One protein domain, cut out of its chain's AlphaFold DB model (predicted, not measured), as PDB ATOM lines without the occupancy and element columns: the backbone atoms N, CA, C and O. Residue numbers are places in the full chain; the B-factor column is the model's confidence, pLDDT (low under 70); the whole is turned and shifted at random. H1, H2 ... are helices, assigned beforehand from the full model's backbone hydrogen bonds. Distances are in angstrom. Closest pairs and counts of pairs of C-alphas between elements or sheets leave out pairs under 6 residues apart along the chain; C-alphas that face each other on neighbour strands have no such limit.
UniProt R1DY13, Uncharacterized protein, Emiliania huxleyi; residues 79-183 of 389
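Overview. This is residues 79 to 183 of the 389 residues of an uncharacterized protein of Emiliania huxleyi (UniProt R1DY13). H3 lies between long H5 and H4, while H1 and H2 pack on H5 from different sides. The printed part has 105 residues with five named helices, H1 to H5 along the chain; it is all helix, compact, with a radius of gyration of the C-alphas of 13.5 A, spanning 42 by 31 by 24 A.

Along the chain. Find C-alpha 81 at (97.432, 134.316, 215.915), where H1, residues 81 to 88, begins. Then follow H2, 95 to 112, 25.0 A, with a kink of 30 degrees near residue 106; H3, 117 to 131, 20.8 A; H4, 144 to 155; and H5, 161 to 181, 29.9 A, ending at (102.370, 146.214, 234.459).

Arrangement. Start at the hub, H5: it touches H3, closest C-alphas Ala 130 and Lys 161, 4.2 A. H5 touches H2 with residues 165 to 172 alone, Phe 98 to Arg 165, C-alphas 6.1 A. Every O i to N i+4 pair is within hydrogen-bond range in H1, H3, H4 and H5; 12 of 14 in H2.

Size, cuts and confidence. The printed part has no cut; the link H3 to H4 is long. Residues 79 and 178 to 183 are under pLDDT 70.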
ATOM      1  N   SER A  79      93.999 137.911 221.760       57.69
ATOM      2  CA  SER A  79      94.010 137.933 220.299       57.69
ATOM      3  C   SER A  79      94.685 136.639 219.829       57.69
ATOM      4  O   SER A  79      95.831 136.348 220.212       57.69
ATOM      5  N   THR A  80      93.973 135.830 219.055       80.50
ATOM      6  CA  THR A  80      94.531 134.640 218.411       80.50
ATOM      7  C   THR A  80      95.658 135.036 217.452       80.50
ATOM      8  O   THR A  80      95.834 136.212 217.132       80.50
ATOM      9  N   TRP A  81      96.450 134.065 216.981       75.25
ATOM     10  CA  TRP A  81      97.432 134.316 215.915       75.25
ATOM     11  C   TRP A  81      96.802 135.064 214.730       75.25
ATOM     12  O   TRP A  81      97.412 135.992 214.213       75.25
ATOM     13  N   ALA A  82      95.569 134.705 214.362       80.00
ATOM     14  CA  ALA A  82      94.828 135.329 213.272       80.00
ATOM     15  C   ALA A  82      94.535 136.815 213.531       80.00
ATOM     16  O   ALA A  82      94.782 137.638 212.659       80.00
ATOM     17  N   ASP A  83      94.104 137.168 214.741       82.88
ATOM     18  CA  ASP A  83      93.783 138.559 215.089       82.88
ATOM     19  C   ASP A  83      95.029 139.458 215.064       82.88
ATOM     20  O   ASP A  83      94.973 140.599 214.618       82.88
ATOM     21  N   GLN A  84      96.179 138.942 215.517       83.31
ATOM     22  CA  GLN A  84      97.447 139.686 215.484       83.31
ATOM     23  C   GLN A  84      97.962 139.869 214.056       83.31
ATOM     24  O   GLN A  84      98.505 140.922 213.729       83.31
ATOM     25  N   ILE A  85      97.786 138.851 213.211       85.25
ATOM     26  CA  ILE A  85      98.130 138.903 211.790       85.25
ATOM     27  C   ILE A  85      97.256 139.931 211.078       85.25
ATOM     28  O   ILE A  85      97.790 140.772 210.364       85.25
ATOM     29  N   GLU A  86      95.942 139.907 211.303       87.00
ATOM     30  CA  GLU A  86      95.027 140.847 210.656       87.00
ATOM     31  C   GLU A  86      95.285 142.286 211.112       87.00
ATOM     32  O   GLU A  86      95.343 143.189 210.285       87.00
ATOM     33  N   ALA A  87      95.547 142.500 212.406       85.19
ATOM     34  CA  ALA A  87      95.895 143.816 212.935       85.19
ATOM     35  C   ALA A  87      97.203 144.384 212.350       85.19
ATOM     36  O   ALA A  87      97.363 145.599 212.288       85.19
ATOM     37  N   ALA A  88      98.135 143.525 211.932       85.81
ATOM     38  CA  ALA A  88      99.409 143.942 211.352       85.81
ATOM     39  C   ALA A  88      99.355 144.183 209.833       85.81
ATOM     40  O   ALA A  88     100.307 144.739 209.280       85.81
ATOM     41  N   ARG A  89      98.278 143.775 209.149       86.19
ATOM     42  CA  ARG A  89      98.140 143.974 207.700       86.19
ATOM     43  C   ARG A  89      98.067 145.454 207.355       86.19
ATOM     44  O   ARG A  89      97.367 146.227 208.004       86.19
ATOM     45  N   GLY A  90      98.813 145.851 206.329       86.25
ATOM     46  CA  GLY A  90      98.922 147.250 205.909       86.25
ATOM     47  C   GLY A  90      99.698 148.150 206.878       86.25
ATOM     48  O   GLY A  90      99.825 149.345 206.617       86.25
ATOM     49  N   GLN A  91     100.243 147.608 207.974       88.75
ATOM     50  CA  GLN A  91     101.107 148.343 208.894       88.75
ATOM     51  C   GLN A  91     102.576 148.040 208.611       88.75
ATOM     52  O   GLN A  91     102.976 146.911 208.317       88.75
ATOM     53  N   HIS A  92     103.414 149.066 208.704       87.62
ATOM     54  CA  HIS A  92     104.838 148.955 208.426       87.62
ATOM     55  C   HIS A  92     105.631 149.668 209.512       87.62
ATOM     56  O   HIS A  92     105.306 150.788 209.891       87.62
ATOM     57  N   SER A  93     106.685 149.015 209.995       87.50
ATOM     58  CA  SER A  93     107.669 149.636 210.872       87.50
ATOM     59  C   SER A  93     109.009 149.776 210.161       87.50
ATOM     60  O   SER A  93     109.387 148.943 209.319       87.50
ATOM     61  N   ASP A  94     109.751 150.803 210.558       89.81
ATOM     62  CA  ASP A  94     111.110 151.038 210.094       89.81
ATOM     63  C   ASP A  94     112.078 149.962 210.592       89.81
ATOM     64  O   ASP A  94     111.863 149.298 211.613       89.81
ATOM     65  N   VAL A  95     113.173 149.793 209.851       86.94
ATOM     66  CA  VAL A  95     114.221 148.811 210.173       86.94
ATOM     67  C   VAL A  95     114.908 149.165 211.491       86.94
ATOM     68  O   VAL A  95     115.133 148.286 212.309       86.94
ATOM     69  N   ALA A  96     115.131 150.456 211.750       89.12
ATOM     70  CA  ALA A  96     115.760 150.928 212.981       89.12
ATOM     71  C   ALA A  96     114.950 150.560 214.238       89.12
ATOM     72  O   ALA A  96     115.513 150.111 215.235       89.12
ATOM     73  N   THR A  97     113.621 150.693 214.187       90.56
ATOM     74  CA  THR A  97     112.736 150.296 215.294       90.56
ATOM     75  C   THR A  97     112.763 148.785 215.507       90.56
ATOM     76  O   THR A  97     112.769 148.319 216.645       90.56
ATOM     77  N   PHE A  98     112.819 148.017 214.417       92.44
ATOM     78  CA  PHE A  98     112.934 146.564 214.475       92.44
ATOM     79  C   PHE A  98     114.273 146.112 215.076       92.44
ATOM     80  O   PHE A  98     114.287 145.217 215.921       92.44
ATOM     81  N   ASP A  99     115.379 146.753 214.705       92.38
ATOM     82  CA  ASP A  99     116.709 146.436 215.227       92.38
ATOM     83  C   ASP A  99     116.821 146.778 216.721       92.38
ATOM     84  O   ASP A  99     117.323 145.968 217.502       92.38
ATOM     85  N   ALA A 100     116.261 147.915 217.147       90.75
ATOM     86  CA  ALA A 100     116.166 148.283 218.562       90.75
ATOM     87  C   ALA A 100     115.286 147.307 219.369       90.75
ATOM     88  O   ALA A 100     115.586 146.978 220.516       90.75
ATOM     89  N   ALA A 101     114.202 146.802 218.774       91.06
ATOM     90  CA  ALA A 101     113.386 145.769 219.401       91.06
ATOM     91  C   ALA A 101     114.146 144.430 219.504       91.06
ATOM     92  O   ALA A 101     114.026 143.727 220.508       91.06
ATOM     93  N   CYS A 102     114.956 144.083 218.497       91.50
ATOM     94  CA  CYS A 102     115.775 142.870 218.498       91.50
ATOM     95  C   CYS A 102     116.874 142.909 219.566       91.50
ATOM     96  O   CYS A 102     117.074 141.898 220.242       91.50
ATOM     97  N   SER A 103     117.557 144.048 219.740       91.38
ATOM     98  CA  SER A 103     118.571 144.198 220.792       91.38
ATOM     99  C   SER A 103     117.948 144.035 222.176       91.38
ATOM    100  O   SER A 103     118.429 143.231 222.966       91.38
ATOM    101  N   TRP A 104     116.789 144.650 222.435       89.25
ATOM    102  CA  TRP A 104     116.079 144.457 223.703       89.25
ATOM    103  C   TRP A 104     115.732 142.983 223.974       89.25
ATOM    104  O   TRP A 104     115.913 142.488 225.090       89.25
ATOM    105  N   VAL A 105     115.260 142.241 222.964       89.94
ATOM    106  CA  VAL A 105     114.951 140.813 223.145       89.94
ATOM    107  C   VAL A 105     116.212 139.997 223.459       89.94
ATOM    108  O   VAL A 105     116.145 139.072 224.273       89.94
ATOM    109  N   GLN A 106     117.350 140.329 222.844       87.00
ATOM    110  CA  GLN A 106     118.628 139.643 223.061       87.00
ATOM    111  C   GLN A 106     119.255 139.981 224.418       87.00
ATOM    112  O   GLN A 106     119.701 139.070 225.113       87.00
ATOM    113  N   ASP A 107     119.227 141.251 224.814       81.44
ATOM    114  CA  ASP A 107     119.920 141.749 226.005       81.44
ATOM    115  C   ASP A 107     119.087 141.593 227.283       81.44
ATOM    116  O   ASP A 107     119.630 141.432 228.375       81.44
ATOM    117  N   VAL A 108     117.756 141.619 227.162       78.44
ATOM    118  CA  VAL A 108     116.841 141.658 228.313       78.44
ATOM    119  C   VAL A 108     115.960 140.415 228.359       78.44
ATOM    120  O   VAL A 108     116.012 139.646 229.322       78.44
ATOM    121  N   ALA A 109     115.161 140.169 227.316       77.56
ATOM    122  CA  ALA A 109     114.109 139.149 227.369       77.56
ATOM    123  C   ALA A 109     114.646 137.708 227.440       77.56
ATOM    124  O   ALA A 109     114.145 136.899 228.228       77.56
ATOM    125  N   ALA A 110     115.651 137.377 226.623       72.50
ATOM    126  CA  ALA A 110     116.247 136.045 226.555       72.50
ATOM    127  C   ALA A 110     117.066 135.661 227.809       72.50
ATOM    128  O   ALA A 110     116.799 134.589 228.363       72.50
ATOM    129  N   PRO A 111     118.015 136.483 228.305       72.19
ATOM    130  CA  PRO A 111     118.848 136.114 229.452       72.19
ATOM    131  C   PRO A 111     118.074 136.097 230.772       72.19
ATOM    132  O   PRO A 111     118.314 135.233 231.612       72.19
ATOM    133  N   GLN A 112     117.105 136.999 230.949       71.38
ATOM    134  CA  GLN A 112     116.353 137.104 232.204       71.38
ATOM    135  C   GLN A 112     115.111 136.202 232.245       71.38
ATOM    136  O   GLN A 112     114.438 136.122 233.272       71.38
ATOM    137  N   ARG A 113     114.798 135.502 231.141       75.12
ATOM    138  CA  ARG A 113     113.649 134.586 231.014       75.12
ATOM    139  C   ARG A 113     112.331 135.218 231.496       75.12
ATOM    140  O   ARG A 113     111.488 134.550 232.092       75.12
ATOM    141  N   LEU A 114     112.192 136.518 231.230       72.38
ATOM    142  CA  LEU A 114     111.067 137.361 231.650       72.38
ATOM    143  C   LEU A 114     109.763 136.959 230.958       72.38
ATOM    144  O   LEU A 114     108.679 137.133 231.509       72.38
ATOM    145  N   LEU A 115     109.872 136.425 229.739       78.75
ATOM    146  CA  LEU A 115     108.738 136.034 228.915       78.75
ATOM    147  C   LEU A 115     108.537 134.511 228.959       78.75
ATOM    148  O   LEU A 115     109.512 133.756 228.914       78.75
ATOM    149  N   PRO A 116     107.280 134.033 228.981       83.19
ATOM    150  CA  PRO A 116     106.992 132.611 228.858       83.19
ATOM    151  C   PRO A 116     107.355 132.096 227.457       83.19
ATOM    152  O   PRO A 116     107.310 132.839 226.472       83.19
ATOM    153  N   ASP A 117     107.637 130.794 227.354       82.81
ATOM    154  CA  ASP A 117     108.049 130.141 226.102       82.81
ATOM    155  C   ASP A 117     107.049 130.384 224.950       82.81
ATOM    156  O   ASP A 117     107.449 130.527 223.797       82.81
ATOM    157  N   ALA A 118     105.752 130.516 225.253       84.81
ATOM    158  CA  ALA A 118     104.716 130.847 224.272       84.81
ATOM    159  C   ALA A 118     104.893 132.246 223.645       84.81
ATOM    160  O   ALA A 118     104.709 132.400 222.438       84.81
ATOM    161  N   CYS A 119     105.286 133.256 224.426       87.44
ATOM    162  CA  CYS A 119     105.552 134.605 223.914       87.44
ATOM    163  C   CYS A 119     106.853 134.641 223.105       87.44
ATOM    164  O   CYS A 119     106.907 135.258 222.042       87.44
ATOM    165  N   LEU A 120     107.878 133.906 223.554       87.88
ATOM    166  CA  LEU A 120     109.132 133.752 222.810       87.88
ATOM    167  C   LEU A 120     108.914 133.075 221.450       87.88
ATOM    168  O   LEU A 120     109.541 133.463 220.466       87.88
ATOM    169  N   LEU A 121     107.999 132.103 221.360       90.75
ATOM    170  CA  LEU A 121     107.624 131.481 220.086       90.75
ATOM    171  C   LEU A 121     106.938 132.467 219.131       90.75
ATOM    172  O   LEU A 121     107.200 132.413 217.929       90.75
ATOM    173  N   ARG A 122     106.116 133.393 219.646       90.69
ATOM    174  CA  ARG A 122     105.492 134.446 218.828       90.69
ATOM    175  C   ARG A 122     106.525 135.424 218.272       90.69
ATOM    176  O   ARG A 122     106.534 135.686 217.073       90.69
ATOM    177  N   LEU A 123     107.444 135.884 219.122       92.50
ATOM    178  CA  LEU A 123     108.564 136.735 218.703       92.50
ATOM    179  C   LEU A 123     109.454 136.030 217.672       92.50
ATOM    180  O   LEU A 123     109.832 136.633 216.670       92.50
ATOM    181  N   TYR A 124     109.753 134.745 217.884       93.12
ATOM    182  CA  TYR A 124     110.548 133.949 216.951       93.12
ATOM    183  C   TYR A 124     109.905 133.879 215.564       93.12
ATOM    184  O   TYR A 124     110.575 134.127 214.565       93.12
ATOM    185  N   ALA A 125     108.616 133.560 215.492       93.56
ATOM    186  CA  ALA A 125     107.894 133.449 214.232       93.56
ATOM    187  C   ALA A 125     107.882 134.770 213.447       93.56
ATOM    188  O   ALA A 125     108.261 134.783 212.276       93.56
ATOM    189  N   ALA A 126     107.550 135.884 214.107       93.88
ATOM    190  CA  ALA A 126     107.561 137.210 213.492       93.88
ATOM    191  C   ALA A 126     108.967 137.613 213.006       93.88
ATOM    192  O   ALA A 126     109.131 138.093 211.887       93.88
ATOM    193  N   PHE A 127     110.005 137.323 213.798       94.75
ATOM    194  CA  PHE A 127     111.398 137.572 213.425       94.75
ATOM    195  C   PHE A 127     111.842 136.753 212.202       94.75
ATOM    196  O   PHE A 127     112.505 137.270 211.297       94.75
ATOM    197  N   LYS A 128     111.479 135.464 212.145       94.75
ATOM    198  CA  LYS A 128     111.808 134.595 211.005       94.75
ATOM    199  C   LYS A 128     111.078 135.026 209.738       94.75
ATOM    200  O   LYS A 128     111.713 135.062 208.685       94.75
ATOM    201  N   GLN A 129     109.815 135.428 209.849       94.06
ATOM    202  CA  GLN A 129     109.053 135.966 208.725       94.06
ATOM    203  C   GLN A 129     109.636 137.297 208.223       94.06
ATOM    204  O   GLN A 129     109.787 137.482 207.020       94.06
ATOM    205  N   ALA A 130     110.055 138.191 209.124       93.56
ATOM    206  CA  ALA A 130     110.659 139.476 208.767       93.56
ATOM    207  C   ALA A 130     112.012 139.342 208.041       93.56
ATOM    208  O   ALA A 130     112.309 140.110 207.126       93.56
ATOM    209  N   THR A 131     112.842 138.375 208.444       93.94
ATOM    210  CA  THR A 131     114.215 138.214 207.931       93.94
ATOM    211  C   THR A 131     114.294 137.250 206.748       93.94
ATOM    212  O   THR A 131     114.794 137.599 205.678       93.94
ATOM    213  N   VAL A 132     113.775 136.034 206.925       93.19
ATOM    214  CA  VAL A 132     113.846 134.954 205.934       93.19
ATOM    215  C   VAL A 132     112.658 135.012 204.978       93.19
ATOM    216  O   VAL A 132     112.840 134.837 203.776       93.19
ATOM    217  N   GLY A 133     111.466 135.334 205.486       90.00
ATOM    218  CA  GLY A 133     110.213 135.243 204.739       90.00
ATOM    219  C   GLY A 133     109.434 133.965 205.085       90.00
ATOM    220  O   GLY A 133     109.608 133.442 206.191       90.00
ATOM    221  N   PRO A 134     108.575 133.467 204.177       91.44
ATOM    222  CA  PRO A 134     107.638 132.381 204.461       91.44
ATOM    223  C   PRO A 134     108.331 131.074 204.864       91.44
ATOM    224  O   PRO A 134     109.439 130.765 204.420       91.44
ATOM    225  N   ALA A 135     107.658 130.298 205.719       89.88
ATOM    226  CA  ALA A 135     108.194 129.057 206.268       89.88
ATOM    227  C   ALA A 135     108.412 127.978 205.180       89.88
ATOM    228  O   ALA A 135     107.541 127.771 204.332       89.88
ATOM    229  N   PRO A 136     109.547 127.249 205.210       87.81
ATOM    230  CA  PRO A 136     109.799 126.127 204.309       87.81
ATOM    231  C   PRO A 136     108.907 124.921 204.653       87.81
ATOM    232  O   PRO A 136     108.399 124.841 205.779       87.81
ATOM    233  N   PRO A 137     108.746 123.948 203.736       85.56
ATOM    234  CA  PRO A 137     107.970 122.741 204.002       85.56
ATOM    235  C   PRO A 137     108.465 122.023 205.262       85.56
ATOM    236  O   PRO A 137     109.658 122.009 205.580       85.56
ATOM    237  N   ARG A 138     107.520 121.438 206.002       79.81
ATOM    238  CA  ARG A 138     107.786 120.797 207.288       79.81
ATOM    239  C   ARG A 138     108.791 119.661 207.123       79.81
ATOM    240  O   ARG A 138     108.505 118.667 206.463       79.81
ATOM    241  N   SER A 139     109.939 119.771 207.785       71.81
ATOM    242  CA  SER A 139     110.868 118.649 207.900       71.81
ATOM    243  C   SER A 139     110.272 117.588 208.833       71.81
ATOM    244  O   SER A 139     109.672 117.918 209.860       71.81
ATOM    245  N   GLY A 140     110.403 116.306 208.475       76.06
ATOM    246  CA  GLY A 140     109.874 115.148 209.216       76.06
ATOM    247  C   GLY A 140     110.570 114.884 210.559       76.06
ATOM    248  O   GLY A 140     110.990 113.768 210.836       76.06
ATOM    249  N   GLN A 141     110.754 115.914 211.383       71.75
ATOM    250  CA  GLN A 141     111.488 115.855 212.643       71.75
ATOM    251  C   GLN A 141     110.576 115.438 213.805       71.75
ATOM    252  O   GLN A 141     109.496 116.000 214.002       71.75
ATOM    253  N   LEU A 142     111.060 114.493 214.617       73.94
ATOM    254  CA  LEU A 142     110.393 113.986 215.825       73.94
ATOM    255  C   LEU A 142     110.578 114.900 217.060       73.94
ATOM    256  O   LEU A 142     109.980 114.658 218.105       73.94
ATOM    257  N   ASP A 143     111.356 115.985 216.949       84.12
ATOM    258  CA  ASP A 143     111.646 116.903 218.058       84.12
ATOM    259  C   ASP A 143     110.471 117.864 218.359       84.12
ATOM    260  O   ASP A 143     110.162 118.742 217.538       84.12
ATOM    261  N   PRO A 144     109.863 117.834 219.565       83.19
ATOM    262  CA  PRO A 144     108.689 118.656 219.880       83.19
ATOM    263  C   PRO A 144     108.989 120.163 219.867       83.19
ATOM    264  O   PRO A 144     108.141 120.962 219.471       83.19
ATOM    265  N   LYS A 145     110.213 120.566 220.234       84.81
ATOM    266  CA  LYS A 145     110.642 121.977 220.234       84.81
ATOM    267  C   LYS A 145     110.792 122.541 218.822       84.81
ATOM    268  O   LYS A 145     110.390 123.674 218.568       84.81
ATOM    269  N   LYS A 146     111.380 121.766 217.905       86.19
ATOM    270  CA  LYS A 146     111.554 122.185 216.506       86.19
ATOM    271  C   LYS A 146     110.203 122.246 215.802       86.19
ATOM    272  O   LYS A 146     109.923 123.223 215.114       86.19
ATOM    273  N   ARG A 147     109.323 121.282 216.093       87.81
ATOM    274  CA  ARG A 147     107.930 121.293 215.640       87.81
ATOM    275  C   ARG A 147     107.179 122.547 216.094       87.81
ATOM    276  O   ARG A 147     106.545 123.181 215.263       87.81
ATOM    277  N   ALA A 148     107.283 122.936 217.366       89.25
ATOM    278  CA  ALA A 148     106.612 124.133 217.884       89.25
ATOM    279  C   ALA A 148     107.110 125.431 217.219       89.25
ATOM    280  O   ALA A 148     106.309 126.291 216.862       89.25
ATOM    281  N   LYS A 149     108.425 125.557 216.996       89.56
ATOM    282  CA  LYS A 149     109.016 126.694 216.267       89.56
ATOM    283  C   LYS A 149     108.528 126.774 214.823       89.56
ATOM    284  O   LYS A 149     108.198 127.859 214.356       89.56
ATOM    285  N   TRP A 150     108.477 125.632 214.136       91.81
ATOM    286  CA  TRP A 150     107.981 125.562 212.764       91.81
ATOM    287  C   TRP A 150     106.492 125.908 212.690       91.81
ATOM    288  O   TRP A 150     106.114 126.732 211.873       91.81
ATOM    289  N   GLN A 151     105.666 125.371 213.593       89.81
ATOM    290  CA  GLN A 151     104.232 125.683 213.653       89.81
ATOM    291  C   GLN A 151     103.965 127.171 213.896       89.81
ATOM    292  O   GLN A 151     103.088 127.745 213.261       89.81
ATOM    293  N   ALA A 152     104.729 127.808 214.789       90.94
ATOM    294  CA  ALA A 152     104.606 129.243 215.025       90.94
ATOM    295  C   ALA A 152     104.985 130.059 213.777       90.94
ATOM    296  O   ALA A 152     104.319 131.038 213.463       90.94
ATOM    297  N   TRP A 153     106.035 129.655 213.054       92.81
ATOM    298  CA  TRP A 153     106.468 130.336 211.832       92.81
ATOM    299  C   TRP A 153     105.494 130.117 210.661       92.81
ATOM    300  O   TRP A 153     105.173 131.063 209.951       92.81
ATOM    301  N   ASP A 154     104.955 128.909 210.495       91.69
ATOM    302  CA  ASP A 154     103.942 128.617 209.471       91.69
ATOM    303  C   ASP A 154     102.637 129.393 209.721       91.69
ATOM    304  O   ASP A 154     101.987 129.821 208.773       91.69
ATOM    305  N   ALA A 155     102.299 129.691 210.983       89.75
ATOM    306  CA  ALA A 155     101.128 130.503 211.318       89.75
ATOM    307  C   ALA A 155     101.198 131.945 210.774       89.75
ATOM    308  O   ALA A 155     100.161 132.501 210.433       89.75
ATOM    309  N   VAL A 156     102.391 132.543 210.652       91.31
ATOM    310  CA  VAL A 156     102.590 133.923 210.141       91.31
ATOM    311  C   VAL A 156     102.966 133.992 208.667       91.31
ATOM    312  O   VAL A 156     103.318 135.060 208.167       91.31
ATOM    313  N   ARG A 157     102.893 132.870 207.946       90.12
ATOM    314  CA  ARG A 157     103.338 132.779 206.549       90.12
ATOM    315  C   ARG A 157     102.671 133.780 205.601       90.12
ATOM    316  O   ARG A 157     103.222 134.048 204.542       90.12
ATOM    317  N   SER A 158     101.480 134.268 205.955       89.44
ATOM    318  CA  SER A 158     100.670 135.178 205.142       89.44
ATOM    319  C   SER A 158     101.106 136.641 205.218       89.44
ATOM    320  O   SER A 158     100.584 137.441 204.454       89.44
ATOM    321  N   LEU A 159     101.991 137.001 206.153       89.00
ATOM    322  CA  LEU A 159     102.464 138.376 206.322       89.00
ATOM    323  C   LEU A 159     103.658 138.668 205.422       89.00
ATOM    324  O   LEU A 159     104.564 137.836 205.300       89.00
ATOM    325  N   ASP A 160     103.708 139.878 204.870       93.25
ATOM    326  CA  ASP A 160     104.911 140.348 204.192       93.25
ATOM    327  C   ASP A 160     106.016 140.723 205.201       93.25
ATOM    328  O   ASP A 160     105.769 140.946 206.390       93.25
ATOM    329  N   LYS A 161     107.268 140.824 204.741       93.19
ATOM    330  CA  LYS A 161     108.421 141.140 205.602       93.19
ATOM    331  C   LYS A 161     108.234 142.446 206.373       93.19
ATOM    332  O   LYS A 161     108.637 142.534 207.532       93.19
ATOM    333  N   ARG A 162     107.636 143.468 205.751       91.50
ATOM    334  CA  ARG A 162     107.431 144.779 206.390       91.50
ATOM    335  C   ARG A 162     106.374 144.728 207.493       91.50
ATOM    336  O   ARG A 162     106.577 145.329 208.545       91.50
ATOM    337  N   GLU A 163     105.308 143.971 207.270       91.94
ATOM    338  CA  GLU A 163     104.223 143.747 208.234       91.94
ATOM    339  C   GLU A 163     104.689 142.861 209.393       91.94
ATOM    340  O   GLU A 163     104.402 143.134 210.556       91.94
ATOM    341  N   ALA A 164     105.508 141.846 209.102       93.12
ATOM    342  CA  ALA A 164     106.108 140.990 210.116       93.12
ATOM    343  C   ALA A 164     107.027 141.767 211.078       93.12
ATOM    344  O   ALA A 164     107.036 141.486 212.278       93.12
ATOM    345  N   ARG A 165     107.768 142.772 210.581       93.88
ATOM    346  CA  ARG A 165     108.553 143.681 211.439       93.88
ATOM    347  C   ARG A 165     107.658 144.511 212.349       93.88
ATOM    348  O   ARG A 165     107.951 144.615 213.537       93.88
ATOM    349  N   HIS A 166     106.557 145.036 211.812       93.50
ATOM    350  CA  HIS A 166     105.601 145.796 212.605       93.50
ATOM    351  C   HIS A 166     105.011 144.929 213.722       93.50
ATOM    352  O   HIS A 166     105.089 145.291 214.895       93.50
ATOM    353  N   LEU A 167     104.534 143.729 213.375       92.81
ATOM    354  CA  LEU A 167     104.014 142.758 214.334       92.81
ATOM    355  C   LEU A 167     105.046 142.418 215.418       92.81
ATOM    356  O   LEU A 167     104.697 142.343 216.595       92.81
ATOM    357  N   TYR A 168     106.323 142.259 215.057       94.00
ATOM    358  CA  TYR A 168     107.396 142.035 216.027       94.00
ATOM    359  C   TYR A 168     107.532 143.200 217.019       94.00
ATOM    360  O   TYR A 168     107.546 142.971 218.229       94.00
ATOM    361  N   CYS A 169     107.566 144.445 216.536       93.81
ATOM    362  CA  CYS A 169     107.630 145.637 217.383       93.81
ATOM    363  C   CYS A 169     106.409 145.746 218.311       93.81
ATOM    364  O   CYS A 169     106.556 145.980 219.514       93.81
ATOM    365  N   THR A 170     105.202 145.505 217.791       92.19
ATOM    366  CA  THR A 170     103.970 145.492 218.593       92.19
ATOM    367  C   THR A 170     104.032 144.432 219.689       92.19
ATOM    368  O   THR A 170     103.737 144.724 220.845       92.19
ATOM    369  N   LEU A 171     104.483 143.216 219.378       91.19
ATOM    370  CA  LEU A 171     104.636 142.163 220.381       91.19
ATOM    371  C   LEU A 171     105.664 142.533 221.458       91.19
ATOM    372  O   LEU A 171     105.404 142.331 222.641       91.19
ATOM    373  N   VAL A 172     106.813 143.096 221.076       91.25
ATOM    374  CA  VAL A 172     107.845 143.525 222.034       91.25
ATOM    375  C   VAL A 172     107.312 144.605 222.972       91.25
ATOM    376  O   VAL A 172     107.483 144.477 224.181       91.25
ATOM    377  N   THR A 173     106.615 145.616 222.448       89.81
ATOM    378  CA  THR A 173     105.995 146.665 223.281       89.81
ATOM    379  C   THR A 173     104.919 146.109 224.213       89.81
ATOM    380  O   THR A 173     104.881 146.470 225.385       89.81
ATOM    381  N   GLN A 174     104.085 145.177 223.742       86.44
ATOM    382  CA  GLN A 174     103.084 144.514 224.581       86.44
ATOM    383  C   GLN A 174     103.728 143.694 225.698       86.44
ATOM    384  O   GLN A 174     103.274 143.741 226.840       86.44
ATOM    385  N   PHE A 175     104.788 142.944 225.399       86.00
ATOM    386  CA  PHE A 175     105.444 142.100 226.393       86.00
ATOM    387  C   PHE A 175     106.311 142.893 227.369       86.00
ATOM    388  O   PHE A 175     106.355 142.532 228.544       86.00
ATOM    389  N   SER A 176     106.953 143.977 226.933       82.88
ATOM    390  CA  SER A 176     107.690 144.874 227.827       82.88
ATOM    391  C   SER A 176     106.740 145.658 228.734       82.88
ATOM    392  O   SER A 176     106.981 145.747 229.937       82.88
ATOM    393  N   ALA A 177     105.606 146.129 228.204       79.31
ATOM    394  CA  ALA A 177     104.559 146.771 228.991       79.31
ATOM    395  C   ALA A 177     103.895 145.791 229.966       79.31
ATOM    396  O   ALA A 177     103.673 146.144 231.115       79.31
ATOM    397  N   ALA A 178     103.622 144.549 229.559       68.50
ATOM    398  CA  ALA A 178     103.081 143.526 230.456       68.50
ATOM    399  C   ALA A 178     104.078 143.138 231.560       68.50
ATOM    400  O   ALA A 178     103.675 142.933 232.705       68.50
ATOM    401  N   ALA A 179     105.377 143.086 231.245       65.62
ATOM    402  CA  ALA A 179     106.430 142.906 232.242       65.62
ATOM    403  C   ALA A 179     106.489 144.089 233.229       65.62
ATOM    404  O   ALA A 179     106.695 143.871 234.420       65.62
ATOM    405  N   ALA A 180     106.230 145.313 232.756       63.03
ATOM    406  CA  ALA A 180     106.151 146.521 233.579       63.03
ATOM    407  C   ALA A 180     104.798 146.713 234.301       63.03
ATOM    408  O   ALA A 180     104.737 147.419 235.293       63.03
ATOM    409  N   ALA A 181     103.699 146.108 233.842       51.50
ATOM    410  CA  ALA A 181     102.370 146.214 234.459       51.50
ATOM    411  C   ALA A 181     102.107 145.109 235.495       51.50
ATOM    412  O   ALA A 181     101.278 145.271 236.389       51.50
ATOM    413  N   ALA A 182     102.844 143.994 235.424       48.03
ATOM    414  CA  ALA A 182     102.862 142.971 236.468       48.03
ATOM    415  C   ALA A 182     103.481 143.467 237.795       48.03
ATOM    416  O   ALA A 182     103.464 142.736 238.785       48.03
ATOM    417  N   THR A 183     103.970 144.713 237.844       34.34
ATOM    418  CA  THR A 183     104.202 145.466 239.083       34.34
ATOM    419  C   THR A 183     102.937 146.273 239.436       34.34
ATOM    420  O   THR A 183     102.644 147.264 238.764       34.34
TER     421      THR A 183